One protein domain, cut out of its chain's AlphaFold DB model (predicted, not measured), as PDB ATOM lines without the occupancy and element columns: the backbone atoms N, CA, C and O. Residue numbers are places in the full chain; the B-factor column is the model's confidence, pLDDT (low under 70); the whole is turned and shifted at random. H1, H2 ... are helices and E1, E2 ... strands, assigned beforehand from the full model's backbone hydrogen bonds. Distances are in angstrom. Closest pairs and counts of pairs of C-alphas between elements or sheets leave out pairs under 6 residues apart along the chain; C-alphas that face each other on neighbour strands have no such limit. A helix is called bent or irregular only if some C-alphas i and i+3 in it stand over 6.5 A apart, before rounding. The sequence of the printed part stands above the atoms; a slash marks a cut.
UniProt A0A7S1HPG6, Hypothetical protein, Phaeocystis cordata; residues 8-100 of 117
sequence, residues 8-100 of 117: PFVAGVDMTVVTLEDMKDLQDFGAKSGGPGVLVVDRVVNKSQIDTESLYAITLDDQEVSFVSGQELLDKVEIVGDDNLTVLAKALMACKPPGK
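What this domain is: This is residues 8 to 100 of the 117 residues of the protein "Hypothetical protein" of Phaeocystis cordata (UniProt A0A7S1HPG6). A strongly twisted sheet is built along one long, bent strand, E5, with the hairpin E1 and E2 beside its last part and the hairpin E3 and E4 beside its first. H2 covers E3 and E4 on one face, making two layers, while short H1 only grazes the sheet. The printed part has 93 residues, with two named helices and five named strands in the order H1 E1 E2 E3 E4 H2 E5; the antiparallel sheet runs E1 E2 E5 E3 E4, and the class is mixed. It is compact, with a radius of gyration of the C-alphas of 13.4 A, but elongated, 46 by 26 by 22 A.

Where its parts are: Find C-alpha 85 at (273.835, 213.789, 262.993); from there E5, residues 85 to 95, runs 27.0 A to C-alpha 95 at (254.813, 202.537, 278.583). Look for E1 at residues 15 to 20, 16.0 A, E2 at 37 to 42, 16.9 A, E3 at 55 to 60, 15.9 A, and E4 at 66 to 69. H1 is residues 8 to 11, and H2 is residues 70 to 80, 15.1 A.

How they stand to each other: E5 bends by 62 degrees at residue 92 and pairs with E3 over residues 85 to 90, N 86 to O 59 at 2.9 A, and with E2 over 90 to 95, N 92 to O 40 at 2.8 A. Across E1 and E2, N 18 and O 39 are 2.8 A apart; across E3 and E4, N 56 and O 68 are 2.8 A apart. H2 has a height of 8.0 A over the sheet and runs along E3, at 3 degrees on the local plane; their closest C-alphas, of Leu 55 and Gly 70, are 6.0 A apart. E4, H2 and E5 form a split strand-helix-strand unit, two strands of one sheet joined through a helix, with E3 between them in the sheet, and its crossover is right-handed. H1's closest C-alphas to E5 are those of Pro 8 and Leu 92, 6.2 A. Every O i to N i+4 pair of H2 is within hydrogen-bond range; H1 is too short for one.

The domain as a whole: The C-alphas farthest apart, of Gly 81 and Lys 100, are 45.9 A apart. The printed part has no cut; the links E1 to E2 and E2 to E3 are long. Look for pLDDT under 70 at residues 24 to 34 and 99 to 100 of this model.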
ATOM      1  N   PRO A   8     250.803 199.570 267.272       76.00
ATOM      2  CA  PRO A   8     252.025 200.243 266.815       76.00
ATOM      3  C   PRO A   8     253.242 199.321 266.637       76.00
ATOM      4  O   PRO A   8     254.131 199.637 265.857       76.00
ATOM      5  N   PHE A   9     253.285 198.165 267.309       79.50
ATOM      6  CA  PHE A   9     254.412 197.226 267.206       79.50
ATOM      7  C   PHE A   9     254.385 196.406 265.917       79.50
ATOM      8  O   PHE A   9     255.404 195.859 265.516       79.50
ATOM      9  N   VAL A  10     253.232 196.332 265.248       74.81
ATOM     10  CA  VAL A  10     253.064 195.557 264.008       74.81
ATOM     11  C   VAL A  10     253.918 196.123 262.868       74.81
ATOM     12  O   VAL A  10     254.292 195.386 261.962       74.81
ATOM     13  N   ALA A  11     254.238 197.419 262.918       72.38
ATOM     14  CA  ALA A  11     255.073 198.090 261.926       72.38
ATOM     15  C   ALA A  11     256.576 198.058 262.257       72.38
ATOM     16  O   ALA A  11     257.372 198.484 261.426       72.38
ATOM     17  N   GLY A  12     256.960 197.589 263.450       79.75
ATOM     18  CA  GLY A  12     258.352 197.591 263.892       79.75
ATOM     19  C   GLY A  12     259.163 196.456 263.268       79.75
ATOM     20  O   GLY A  12     258.711 195.310 263.244       79.75
ATOM     21  N   VAL A  13     260.370 196.762 262.791       86.69
ATOM     22  CA  VAL A  13     261.274 195.785 262.159       86.69
ATOM     23  C   VAL A  13     262.323 195.273 263.146       86.69
ATOM     24  O   VAL A  13     262.476 194.062 263.297       86.69
ATOM     25  N   ASP A  14     263.021 196.171 263.846       89.31
ATOM     26  CA  ASP A  14     264.044 195.836 264.846       89.31
ATOM     27  C   ASP A  14     263.779 196.607 266.143       89.31
ATOM     28  O   ASP A  14     264.418 197.616 266.469       89.31
ATOM     29  N   MET A  15     262.772 196.130 266.873       89.25
ATOM     30  CA  MET A  15     262.300 196.777 268.089       89.25
ATOM     31  C   MET A  15     263.196 196.471 269.289       89.25
ATOM     32  O   MET A  15     263.474 195.315 269.607       89.25
ATOM     33  N   THR A  16     263.560 197.518 270.024       88.44
ATOM     34  CA  THR A  16     264.231 197.422 271.321       88.44
ATOM     35  C   THR A  16     263.520 198.272 272.370       88.44
ATOM     36  O   THR A  16     262.670 199.108 272.061       88.44
ATOM     37  N   VAL A  17     263.846 198.031 273.637       86.81
ATOM     38  CA  VAL A  17     263.243 198.714 274.781       86.81
ATOM     39  C   VAL A  17     264.323 199.472 275.538       86.81
ATOM     40  O   VAL A  17     265.320 198.885 275.955       86.81
ATOM     41  N   VAL A  18     264.093 200.764 275.756       83.88
ATOM     42  CA  VAL A  18     264.949 201.643 276.555       83.88
ATOM     43  C   VAL A  18     264.262 201.916 277.887       83.88
ATOM     44  O   VAL A  18     263.099 202.317 277.926       83.88
ATOM     45  N   THR A  19     264.964 201.691 278.994       83.62
ATOM     46  CA  THR A  19     264.491 202.080 280.327       83.62
ATOM     47  C   THR A  19     264.764 203.558 280.558       83.62
ATOM     48  O   THR A  19     265.895 204.004 280.390       83.62
ATOM     49  N   LEU A  20     263.742 204.295 280.981       78.12
ATOM     50  CA  LEU A  20     263.832 205.711 281.314       78.12
ATOM     51  C   LEU A  20     263.576 205.895 282.809       78.12
ATOM     52  O   LEU A  20     262.623 205.330 283.352       78.12
ATOM     53  N   GLU A  21     264.413 206.694 283.468       75.25
ATOM     54  CA  GLU A  21     264.240 207.041 284.885       75.25
ATOM     55  C   GLU A  21     263.117 208.067 285.087       75.25
ATOM     56  O   GLU A  21     262.401 208.024 286.090       75.25
ATOM     57  N   ASP A  22     262.921 208.942 284.100       76.12
ATOM     58  CA  ASP A  22     261.874 209.957 284.084       76.12
ATOM     59  C   ASP A  22     261.323 210.143 282.661       76.12
ATOM     60  O   ASP A  22     262.039 210.566 281.758       76.12
ATOM     61  N   MET A  23     260.040 209.837 282.441       73.62
ATOM     62  CA  MET A  23     259.335 210.108 281.173       73.62
ATOM     63  C   MET A  23     258.805 211.543 281.120       73.62
ATOM     64  O   MET A  23     257.627 211.797 280.832       73.62
ATOM     65  N   LYS A  24     259.670 212.498 281.439       68.88
ATOM     66  CA  LYS A  24     259.389 213.906 281.195       68.88
ATOM     67  C   LYS A  24     259.379 214.143 279.679       68.88
ATOM     68  O   LYS A  24     260.121 213.497 278.950       68.88
ATOM     69  N   ASP A  25     258.475 214.996 279.208       64.50
ATOM     70  CA  ASP A  25     258.379 215.407 277.795       64.50
ATOM     71  C   ASP A  25     257.998 214.299 276.778       64.50
ATOM     72  O   ASP A  25     258.057 214.510 275.573       64.50
ATOM     73  N   LEU A  26     257.499 213.143 277.241       68.62
ATOM     74  CA  LEU A  26     256.990 212.045 276.390       68.62
ATOM     75  C   LEU A  26     255.454 211.937 276.362       68.62
ATOM     76  O   LEU A  26     254.893 210.884 276.050       68.62
ATOM     77  N   GLN A  27     254.759 213.017 276.729       64.38
ATOM     78  CA  GLN A  27     253.297 213.020 276.869       64.38
ATOM     79  C   GLN A  27     252.576 212.758 275.548       64.38
ATOM     80  O   GLN A  27     251.617 211.985 275.516       64.38
ATOM     81  N   ASP A  28     253.115 213.303 274.461       59.50
ATOM     82  CA  ASP A  28     252.585 213.130 273.107       59.50
ATOM     83  C   ASP A  28     252.744 211.686 272.591       59.50
ATOM     84  O   ASP A  28     252.058 211.271 271.661       59.50
ATOM     85  N   PHE A  29     253.563 210.871 273.269       60.22
ATOM     86  CA  PHE A  29     253.803 209.452 272.971       60.22
ATOM     87  C   PHE A  29     253.081 208.505 273.942       60.22
ATOM     88  O   PHE A  29     253.411 207.319 274.043       60.22
ATOM     89  N   GLY A  30     252.083 209.026 274.663       56.28
ATOM     90  CA  GLY A  30     251.184 208.257 275.526       56.28
ATOM     91  C   GLY A  30     251.646 208.103 276.977       56.28
ATOM     92  O   GLY A  30     250.929 207.500 277.783       56.28
ATOM     93  N   ALA A  31     252.801 208.659 277.362       60.03
ATOM     94  CA  ALA A  31     253.220 208.651 278.758       60.03
ATOM     95  C   ALA A  31     252.448 209.705 279.568       60.03
ATOM     96  O   ALA A  31     252.394 210.878 279.221       60.03
ATOM     97  N   LYS A  32     251.910 209.340 280.738       64.56
ATOM     98  CA  LYS A  32     251.618 210.383 281.745       64.56
ATOM     99  C   LYS A  32     252.954 211.040 282.115       64.56
ATOM    100  O   LYS A  32     253.938 210.319 282.218       64.56
ATOM    101  N   SER A  33     253.014 212.343 282.366       66.44
ATOM    102  CA  SER A  33     254.276 213.009 282.749       66.44
ATOM    103  C   SER A  33     254.911 212.406 284.020       66.44
ATOM    104  O   SER A  33     254.177 211.969 284.915       66.44
ATOM    105  N   GLY A  34     256.248 212.362 284.093       67.50
ATOM    106  CA  GLY A  34     257.039 212.148 285.320       67.50
ATOM    107  C   GLY A  34     257.293 210.695 285.768       67.50
ATOM    108  O   GLY A  34     256.377 209.888 285.812       67.50
ATOM    109  N   GLY A  35     258.492 210.340 286.215       74.06
ATOM    110  CA  GLY A  35     258.820 209.031 286.801       74.06
ATOM    111  C   GLY A  35     259.118 207.914 285.785       74.06
ATOM    112  O   GLY A  35     259.001 208.128 284.575       74.06
ATOM    113  N   PRO A  36     259.498 206.715 286.268       81.50
ATOM    114  CA  PRO A  36     260.197 205.722 285.459       81.50
ATOM    115  C   PRO A  36     259.271 204.897 284.575       81.50
ATOM    116  O   PRO A  36     258.089 204.705 284.877       81.50
ATOM    117  N   GLY A  37     259.825 204.362 283.492       82.75
ATOM    118  CA  GLY A  37     259.130 203.453 282.587       82.75
ATOM    119  C   GLY A  37     259.985 203.048 281.409       82.75
ATOM    120  O   GLY A  37     261.212 203.038 281.497       82.75
ATOM    121  N   VAL A  38     259.331 202.640 280.329       85.62
ATOM    122  CA  VAL A  38     260.018 202.087 279.167       85.62
ATOM    123  C   VAL A  38     259.555 202.751 277.884       85.62
ATOM    124  O   VAL A  38     258.366 203.002 277.698       85.62
ATOM    125  N   LEU A  39     260.502 203.005 276.991       85.12
ATOM    126  CA  LEU A  39     260.253 203.467 275.638       85.12
ATOM    127  C   LEU A  39     260.575 202.331 274.673       85.12
ATOM    128  O   LEU A  39     261.688 201.805 274.668       85.12
ATOM    129  N   VAL A  40     259.595 201.941 273.869       87.62
ATOM    130  CA  VAL A  40     259.792 201.002 272.766       87.62
ATOM    131  C   VAL A  40     260.200 201.803 271.541       87.62
ATOM    132  O   VAL A  40     259.508 202.753 271.169       87.62
ATOM    133  N   VAL A  41     261.313 201.423 270.920       89.31
ATOM    134  CA  VAL A  41     261.868 202.099 269.743       89.31
ATOM    135  C   VAL A  41     262.176 201.088 268.639       89.31
ATOM    136  O   VAL A  41     262.519 199.947 268.938       89.31
ATOM    137  N   ASP A  42     262.076 201.500 267.378       91.25
ATOM    138  CA  ASP A  42     262.556 200.747 266.215       91.25
ATOM    139  C   ASP A  42     263.908 201.301 265.765       91.25
ATOM    140  O   ASP A  42     264.027 202.498 265.494       91.25
ATOM    141  N   ARG A  43     264.928 200.445 265.695       89.81
ATOM    142  CA  ARG A  43     266.277 200.835 265.256       89.81
ATOM    143  C   ARG A  43     266.386 200.975 263.741       89.81
ATOM    144  O   ARG A  43     267.330 201.589 263.251       89.81
ATOM    145  N   VAL A  44     265.438 200.427 262.982       89.44
ATOM    146  CA  VAL A  44     265.405 200.594 261.528       89.44
ATOM    147  C   VAL A  44     264.670 201.888 261.199       89.44
ATOM    148  O   VAL A  44     263.443 201.939 261.168       89.44
ATOM    149  N   VAL A  45     265.433 202.946 260.925       87.81
ATOM    150  CA  VAL A  45     264.886 204.243 260.509       87.81
ATOM    151  C   VAL A  45     265.224 204.513 259.051       87.81
ATOM    152  O   VAL A  45     266.388 204.593 258.661       87.81
ATOM    153  N   ASN A  46     264.192 204.700 258.231       85.94
ATOM    154  CA  ASN A  46     264.361 205.180 256.869       85.94
ATOM    155  C   ASN A  46     264.330 206.714 256.861       85.94
ATOM    156  O   ASN A  46     263.266 207.306 257.025       85.94
ATOM    157  N   LYS A  47     265.484 207.357 256.624       80.56
ATOM    158  CA  LYS A  47     265.607 208.828 256.594       80.56
ATOM    159  C   LYS A  47     264.634 209.498 255.607       80.56
ATOM    160  O   LYS A  47     264.159 210.595 255.867       80.56
ATOM    161  N   SER A  48     264.277 208.825 254.508       83.88
ATOM    162  CA  SER A  48     263.296 209.339 253.530       83.88
ATOM    163  C   SER A  48     261.836 209.290 254.004       83.88
ATOM    164  O   SER A  48     260.954 209.799 253.318       83.88
ATOM    165  N   GLN A  49     261.571 208.664 255.152       84.94
ATOM    166  CA  GLN A  49     260.242 208.489 255.740       84.94
ATOM    167  C   GLN A  49     260.150 209.115 257.136       84.94
ATOM    168  O   GLN A  49     259.296 208.721 257.930       84.94
ATOM    169  N   ILE A  50     261.033 210.068 257.447       86.44
ATOM    170  CA  ILE A  50     260.921 210.850 258.676       86.44
ATOM    171  C   ILE A  50     259.634 211.671 258.599       86.44
ATOM    172  O   ILE A  50     259.485 212.545 257.748       86.44
ATOM    173  N   ASP A  51     258.695 211.370 259.490       88.38
ATOM    174  CA  ASP A  51     257.524 212.201 259.744       88.38
ATOM    175  C   ASP A  51     257.800 213.200 260.870       88.38
ATOM    176  O   ASP A  51     258.544 212.904 261.804       88.38
ATOM    177  N   THR A  52     257.181 214.375 260.785       87.62
ATOM    178  CA  THR A  52     257.432 215.514 261.679       87.62
ATOM    179  C   THR A  52     256.879 215.332 263.090       87.62
ATOM    180  O   THR A  52     257.328 216.018 264.005       87.62
ATOM    181  N   GLU A  53     255.912 214.432 263.269       84.19
ATOM    182  CA  GLU A  53     255.176 214.243 264.526       84.19
ATOM    183  C   GLU A  53     255.801 213.167 265.426       84.19
ATOM    184  O   GLU A  53     255.578 213.158 266.635       84.19
ATOM    185  N   SER A  54     256.606 212.265 264.867       86.12
ATOM    186  CA  SER A  54     257.256 211.197 265.626       86.12
ATOM    187  C   SER A  54     258.483 211.672 266.398       86.12
ATOM    188  O   SER A  54     259.136 212.649 266.036       86.12
ATOM    189  N   LEU A  55     258.840 210.921 267.440       87.19
ATOM    190  CA  LEU A  55     260.073 211.115 268.193       87.19
ATOM    191  C   LEU A  55     261.186 210.232 267.638       87.19
ATOM    192  O   LEU A  55     260.987 209.035 267.408       87.19
ATOM    193  N   TYR A  56     262.374 210.802 267.510       88.75
ATOM    194  CA  TYR A  56     263.567 210.114 267.047       88.75
ATOM    195  C   TYR A  56     264.664 210.213 268.098       88.75
ATOM    196  O   TYR A  56     264.915 211.277 268.660       88.75
ATOM    197  N   ALA A  57     265.317 209.083 268.357       88.38
ATOM    198  CA  ALA A  57     266.559 209.035 269.104       88.38
ATOM    199  C   ALA A  57     267.698 209.406 268.157       88.38
ATOM    200  O   ALA A  57     267.871 208.774 267.111       88.38
ATOM    201  N   ILE A  58     268.474 210.411 268.530       86.62
ATOM    202  CA  ILE A  58     269.601 210.915 267.756       86.62
ATOM    203  C   ILE A  58     270.849 210.972 268.624       86.62
ATOM    204  O   ILE A  58     270.767 211.070 269.847       86.62
ATOM    205  N   THR A  59     272.006 210.966 267.983       85.38
ATOM    206  CA  THR A  59     273.273 211.358 268.598       85.38
ATOM    207  C   THR A  59     274.005 212.318 267.666       85.38
ATOM    208  O   THR A  59     273.841 212.262 266.444       85.38
ATOM    209  N   LEU A  60     274.768 213.228 268.260       82.62
ATOM    210  CA  LEU A  60     275.668 214.140 267.565       82.62
ATOM    211  C   LEU A  60     277.090 213.682 267.885       82.62
ATOM    212  O   LEU A  60     277.426 213.568 269.064       82.62
ATOM    213  N   ASP A  61     277.893 213.383 266.864       81.06
ATOM    214  CA  ASP A  61     279.278 212.895 267.008       81.06
ATOM    215  C   ASP A  61     279.446 211.707 267.987       81.06
ATOM    216  O   ASP A  61     280.395 211.664 268.772       81.06
ATOM    217  N   ASP A  62     278.499 210.761 267.982       75.62
ATOM    218  CA  ASP A  62     278.467 209.584 268.871       75.62
ATOM    219  C   ASP A  62     278.548 209.914 270.378       75.62
ATOM    220  O   ASP A  62     279.003 209.110 271.197       75.62
ATOM    221  N   GLN A  63     278.081 211.105 270.757       78.50
ATOM    222  CA  GLN A  63     277.942 211.530 272.145       78.50
ATOM    223  C   GLN A  63     276.621 211.019 272.757       78.50
ATOM    224  O   GLN A  63     276.123 209.935 272.442       78.50
ATOM    225  N   GLU A  64     276.052 211.798 273.679       81.19
ATOM    226  CA  GLU A  64     274.831 211.472 274.406       81.19
ATOM    227  C   GLU A  64     273.619 211.340 273.472       81.19
ATOM    228  O   GLU A  64     273.389 212.156 272.575       81.19
ATOM    229  N   VAL A  65     272.815 210.302 273.713       82.25
ATOM    230  CA  VAL A  65     271.571 210.080 272.976       82.25
ATOM    231  C   VAL A  65     270.531 211.091 273.436       82.25
ATOM    232  O   VAL A  65     270.173 211.144 274.610       82.25
ATOM    233  N   SER A  66     270.007 211.858 272.489       81.88
ATOM    234  CA  SER A  66     268.921 212.810 272.702       81.88
ATOM    235  C   SER A  66     267.671 212.368 271.957       81.88
ATOM    236  O   SER A  66     267.756 211.747 270.900       81.88
ATOM    237  N   PHE A  67     266.501 212.728 272.477       84.56
ATOM    238  CA  PHE A  67     265.230 212.522 271.788       84.56
ATOM    239  C   PHE A  67     264.716 213.858 271.257       84.56
ATOM    240  O   PHE A  67     264.687 214.839 271.995       84.56
ATOM    241  N   VAL A  68     264.335 213.892 269.983       85.75
ATOM    242  CA  VAL A  68     263.816 215.088 269.303       85.75
ATOM    243  C   VAL A  68     262.596 214.732 268.469       85.75
ATOM    244  O   VAL A  68     262.457 213.587 268.027       85.75
ATOM    245  N   SER A  69     261.716 215.702 268.231       87.44
ATOM    246  CA  SER A  69     260.636 215.519 267.252       87.44
ATOM    247  C   SER A  69     261.200 215.412 265.831       87.44
ATOM    248  O   SER A  69     262.319 215.845 265.555       87.44
ATOM    249  N   GLY A  70     260.422 214.859 264.902       87.56
ATOM    250  CA  GLY A  70     260.802 214.801 263.495       87.56
ATOM    251  C   GLY A  70     261.003 216.185 262.882       87.56
ATOM    252  O   GLY A  70     261.917 216.361 262.084       87.56
ATOM    253  N   GLN A  71     260.214 217.184 263.295       88.75
ATOM    254  CA  GLN A  71     260.431 218.568 262.868       88.75
ATOM    255  C   GLN A  71     261.785 219.097 263.358       88.75
ATOM    256  O   GLN A  71     262.585 219.566 262.556       88.75
ATOM    257  N   GLU A  72     262.079 218.954 264.653       88.06
ATOM    258  CA  GLU A  72     263.366 219.380 265.219       88.06
ATOM    259  C   GLU A  72     264.551 218.626 264.609       88.06
ATOM    260  O   GLU A  72     265.634 219.189 264.463       88.06
ATOM    261  N   LEU A  73     264.371 217.350 264.265       88.44
ATOM    262  CA  LEU A  73     265.374 216.560 263.564       88.44
ATOM    263  C   LEU A  73     265.698 217.176 262.201       88.44
ATOM    264  O   LEU A  73     266.870 217.389 261.907       88.44
ATOM    265  N   LEU A  74     264.683 217.485 261.391       88.69
ATOM    266  CA  LEU A  74     264.882 218.110 260.081       88.69
ATOM    267  C   LEU A  74     265.581 219.468 260.219       88.69
ATOM    268  O   LEU A  74     266.577 219.707 259.538       88.69
ATOM    269  N   ASP A  75     265.148 220.291 261.176       89.19
ATOM    270  CA  ASP A  75     265.769 221.588 261.458       89.19
ATOM    271  C   ASP A  75     267.248 221.427 261.874       89.19
ATOM    272  O   ASP A  75     268.124 222.173 261.434       89.19
ATOM    273  N   LYS A  76     267.572 220.420 262.699       84.62
ATOM    274  CA  LYS A  76     268.955 220.131 263.119       84.62
ATOM    275  C   LYS A  76     269.822 219.600 261.980       84.62
ATOM    276  O   LYS A  76     270.997 219.959 261.921       84.62
ATOM    277  N   VAL A  77     269.275 218.773 261.090       85.19
ATOM    278  CA  VAL A  77     269.997 218.283 259.903       85.19
ATOM    279  C   VAL A  77     270.384 219.451 258.995       85.19
ATOM    280  O   VAL A  77     271.514 219.484 258.511       85.19
ATOM    281  N   GLU A  78     269.508 220.445 258.822       82.38
ATOM    282  CA  GLU A  78     269.826 221.656 258.052       82.38
ATOM    283  C   GLU A  78     270.946 222.496 258.689       82.38
ATOM    284  O   GLU A  78     271.766 223.077 257.976       82.38
ATOM    285  N   ILE A  79     271.006 222.554 260.023       76.56
ATOM    286  CA  ILE A  79     271.968 223.388 260.761       76.56
ATOM    287  C   ILE A  79     273.342 222.716 260.896       76.56
ATOM    288  O   ILE A  79     274.369 223.374 260.726       76.56
ATOM    289  N   VAL A  80     273.373 221.430 261.258       77.62
ATOM    290  CA  VAL A  80     274.602 220.708 261.646       77.62
ATOM    291  C   VAL A  80     275.179 219.883 260.482       77.62
ATOM    292  O   VAL A  80     276.371 219.571 260.473       77.62
ATOM    293  N   GLY A  81     274.357 219.588 259.470       76.00
ATOM    294  CA  GLY A  81     274.691 218.717 258.343       76.00
ATOM    295  C   GLY A  81     274.449 217.234 258.649       76.00
ATOM    296  O   GLY A  81     274.612 216.786 259.783       76.00
ATOM    297  N   ASP A  82     274.074 216.463 257.621       77.44
ATOM    298  CA  ASP A  82     273.701 215.037 257.746       77.44
ATOM    299  C   ASP A  82     274.860 214.136 258.218       77.44
ATOM    300  O   ASP A  82     274.620 213.070 258.777       77.44
ATOM    301  N   ASP A  83     276.110 214.573 258.037       77.81
ATOM    302  CA  ASP A  83     277.308 213.797 258.388       77.81
ATOM    303  C   ASP A  83     277.605 213.778 259.898       77.81
ATOM    304  O   ASP A  83     278.248 212.850 260.384       77.81
ATOM    305  N   ASN A  84     277.134 214.782 260.644       80.38
ATOM    306  CA  ASN A  84     277.399 214.930 262.083       80.38
ATOM    307  C   ASN A  84     276.203 214.502 262.952       80.38
ATOM    308  O   ASN A  84     276.285 214.503 264.182       80.38
ATOM    309  N   LEU A  85     275.069 214.174 262.322       85.94
ATOM    310  CA  LEU A  85     273.835 213.789 262.993       85.94
ATOM    311  C   LEU A  85     273.459 212.356 262.624       85.94
ATOM    312  O   LEU A  85     273.059 212.052 261.500       85.94
ATOM    313  N   THR A  86     273.491 211.480 263.623       89.00
ATOM    314  CA  THR A  86     273.107 210.079 263.460       89.00
ATOM    315  C   THR A  86     271.734 209.846 264.074       89.00
ATOM    316  O   THR A  86     271.526 210.051 265.270       89.00
ATOM    317  N   VAL A  87     270.788 209.371 263.260       89.94
ATOM    318  CA  VAL A  87     269.479 208.906 263.736       89.94
ATOM    319  C   VAL A  87     269.600 207.438 264.126       89.94
ATOM    320  O   VAL A  87     269.904 206.592 263.287       89.94
ATOM    321  N   LEU A  88     269.378 207.141 265.402       90.25
ATOM    322  CA  LEU A  88     269.592 205.818 265.988       90.25
ATOM    323  C   LEU A  88     268.323 204.967 265.998       90.25
ATOM    324  O   LEU A  88     268.392 203.755 265.804       90.25
ATOM    325  N   ALA A  89     267.175 205.583 266.287       91.69
ATOM    326  CA  ALA A  89     265.906 204.872 266.400       91.69
ATOM    327  C   ALA A  89     264.702 205.817 266.293       91.69
ATOM    328  O   ALA A  89     264.817 207.022 266.512       91.69
ATOM    329  N   LYS A  90     263.525 205.253 266.021       91.00
ATOM    330  CA  LYS A  90     262.225 205.932 266.078       91.00
ATOM    331  C   LYS A  90     261.420 205.411 267.264       91.00
ATOM    332  O   LYS A  90     261.318 204.201 267.446       91.00
ATOM    333  N   ALA A  91     260.822 206.288 268.063       87.44
ATOM    334  CA  ALA A  91     259.936 205.866 269.142       87.44
ATOM    335  C   ALA A  91     258.608 205.328 268.598       87.44
ATOM    336  O   ALA A  91     257.991 205.930 267.723       87.44
ATOM    337  N   LEU A  92     258.154 204.206 269.157       86.00
ATOM    338  CA  LEU A  92     256.881 203.576 268.813       86.00
ATOM    339  C   LEU A  92     255.838 203.739 269.919       86.00
ATOM    340  O   LEU A  92     254.658 203.925 269.636       86.00
ATOM    341  N   MET A  93     256.256 203.617 271.182       84.50
ATOM    342  CA  MET A  93     255.349 203.692 272.326       84.50
ATOM    343  C   MET A  93     256.107 203.947 273.625       84.50
ATOM    344  O   MET A  93     257.097 203.270 273.901       84.50
ATOM    345  N   ALA A  94     255.593 204.845 274.463       83.31
ATOM    346  CA  ALA A  94     256.014 204.954 275.854       83.31
ATOM    347  C   ALA A  94     255.049 204.174 276.762       83.31
ATOM    348  O   ALA A  94     253.831 204.341 276.701       83.31
ATOM    349  N   CYS A  95     255.588 203.320 277.628       79.75
ATOM    350  CA  CYS A  95     254.813 202.537 278.583       79.75
ATOM    351  C   CYS A  95     255.252 202.856 280.012       79.75
ATOM    352  O   CYS A  95     256.406 202.645 280.396       79.75
ATOM    353  N   LYS A  96     254.298 203.294 280.838       77.69
ATOM    354  CA  LYS A  96     254.507 203.385 282.283       77.69
ATOM    355  C   LYS A  96     254.185 202.060 282.962       77.69
ATOM    356  O   LYS A  96     253.185 201.434 282.601       77.69
ATOM    357  N   PRO A  97     254.939 201.674 284.003       74.12
ATOM    358  CA  PRO A  97     254.478 200.644 284.906       74.12
ATOM    359  C   PRO A  97     253.174 201.110 285.582       74.12
ATOM    360  O   PRO A  97     252.994 202.306 285.847       74.12
ATOM    361  N   PRO A  98     252.247 200.194 285.885       70.81
ATOM    362  CA  PRO A  98     251.017 200.551 286.574       70.81
ATOM    363  C   PRO A  98     251.335 201.030 287.995       70.81
ATOM    364  O   PRO A  98     252.093 200.390 288.728       70.81
ATOM    365  N   GLY A  99     250.728 202.149 288.401       65.50
ATOM    366  CA  GLY A  99     251.030 202.814 289.676       65.50
ATOM    367  C   GLY A  99     250.672 202.005 290.931       65.50
ATOM    368  O   GLY A  99     251.168 202.311 292.012       65.50
ATOM    369  N   LYS A 100     249.837 200.965 290.810       66.56
ATOM    370  CA  LYS A 100     249.520 200.016 291.885       66.56
ATOM    371  C   LYS A 100     249.693 198.591 291.386       66.56
ATOM    372  O   LYS A 100     249.231 198.267 290.299       66.56
TER     373      LYS A 100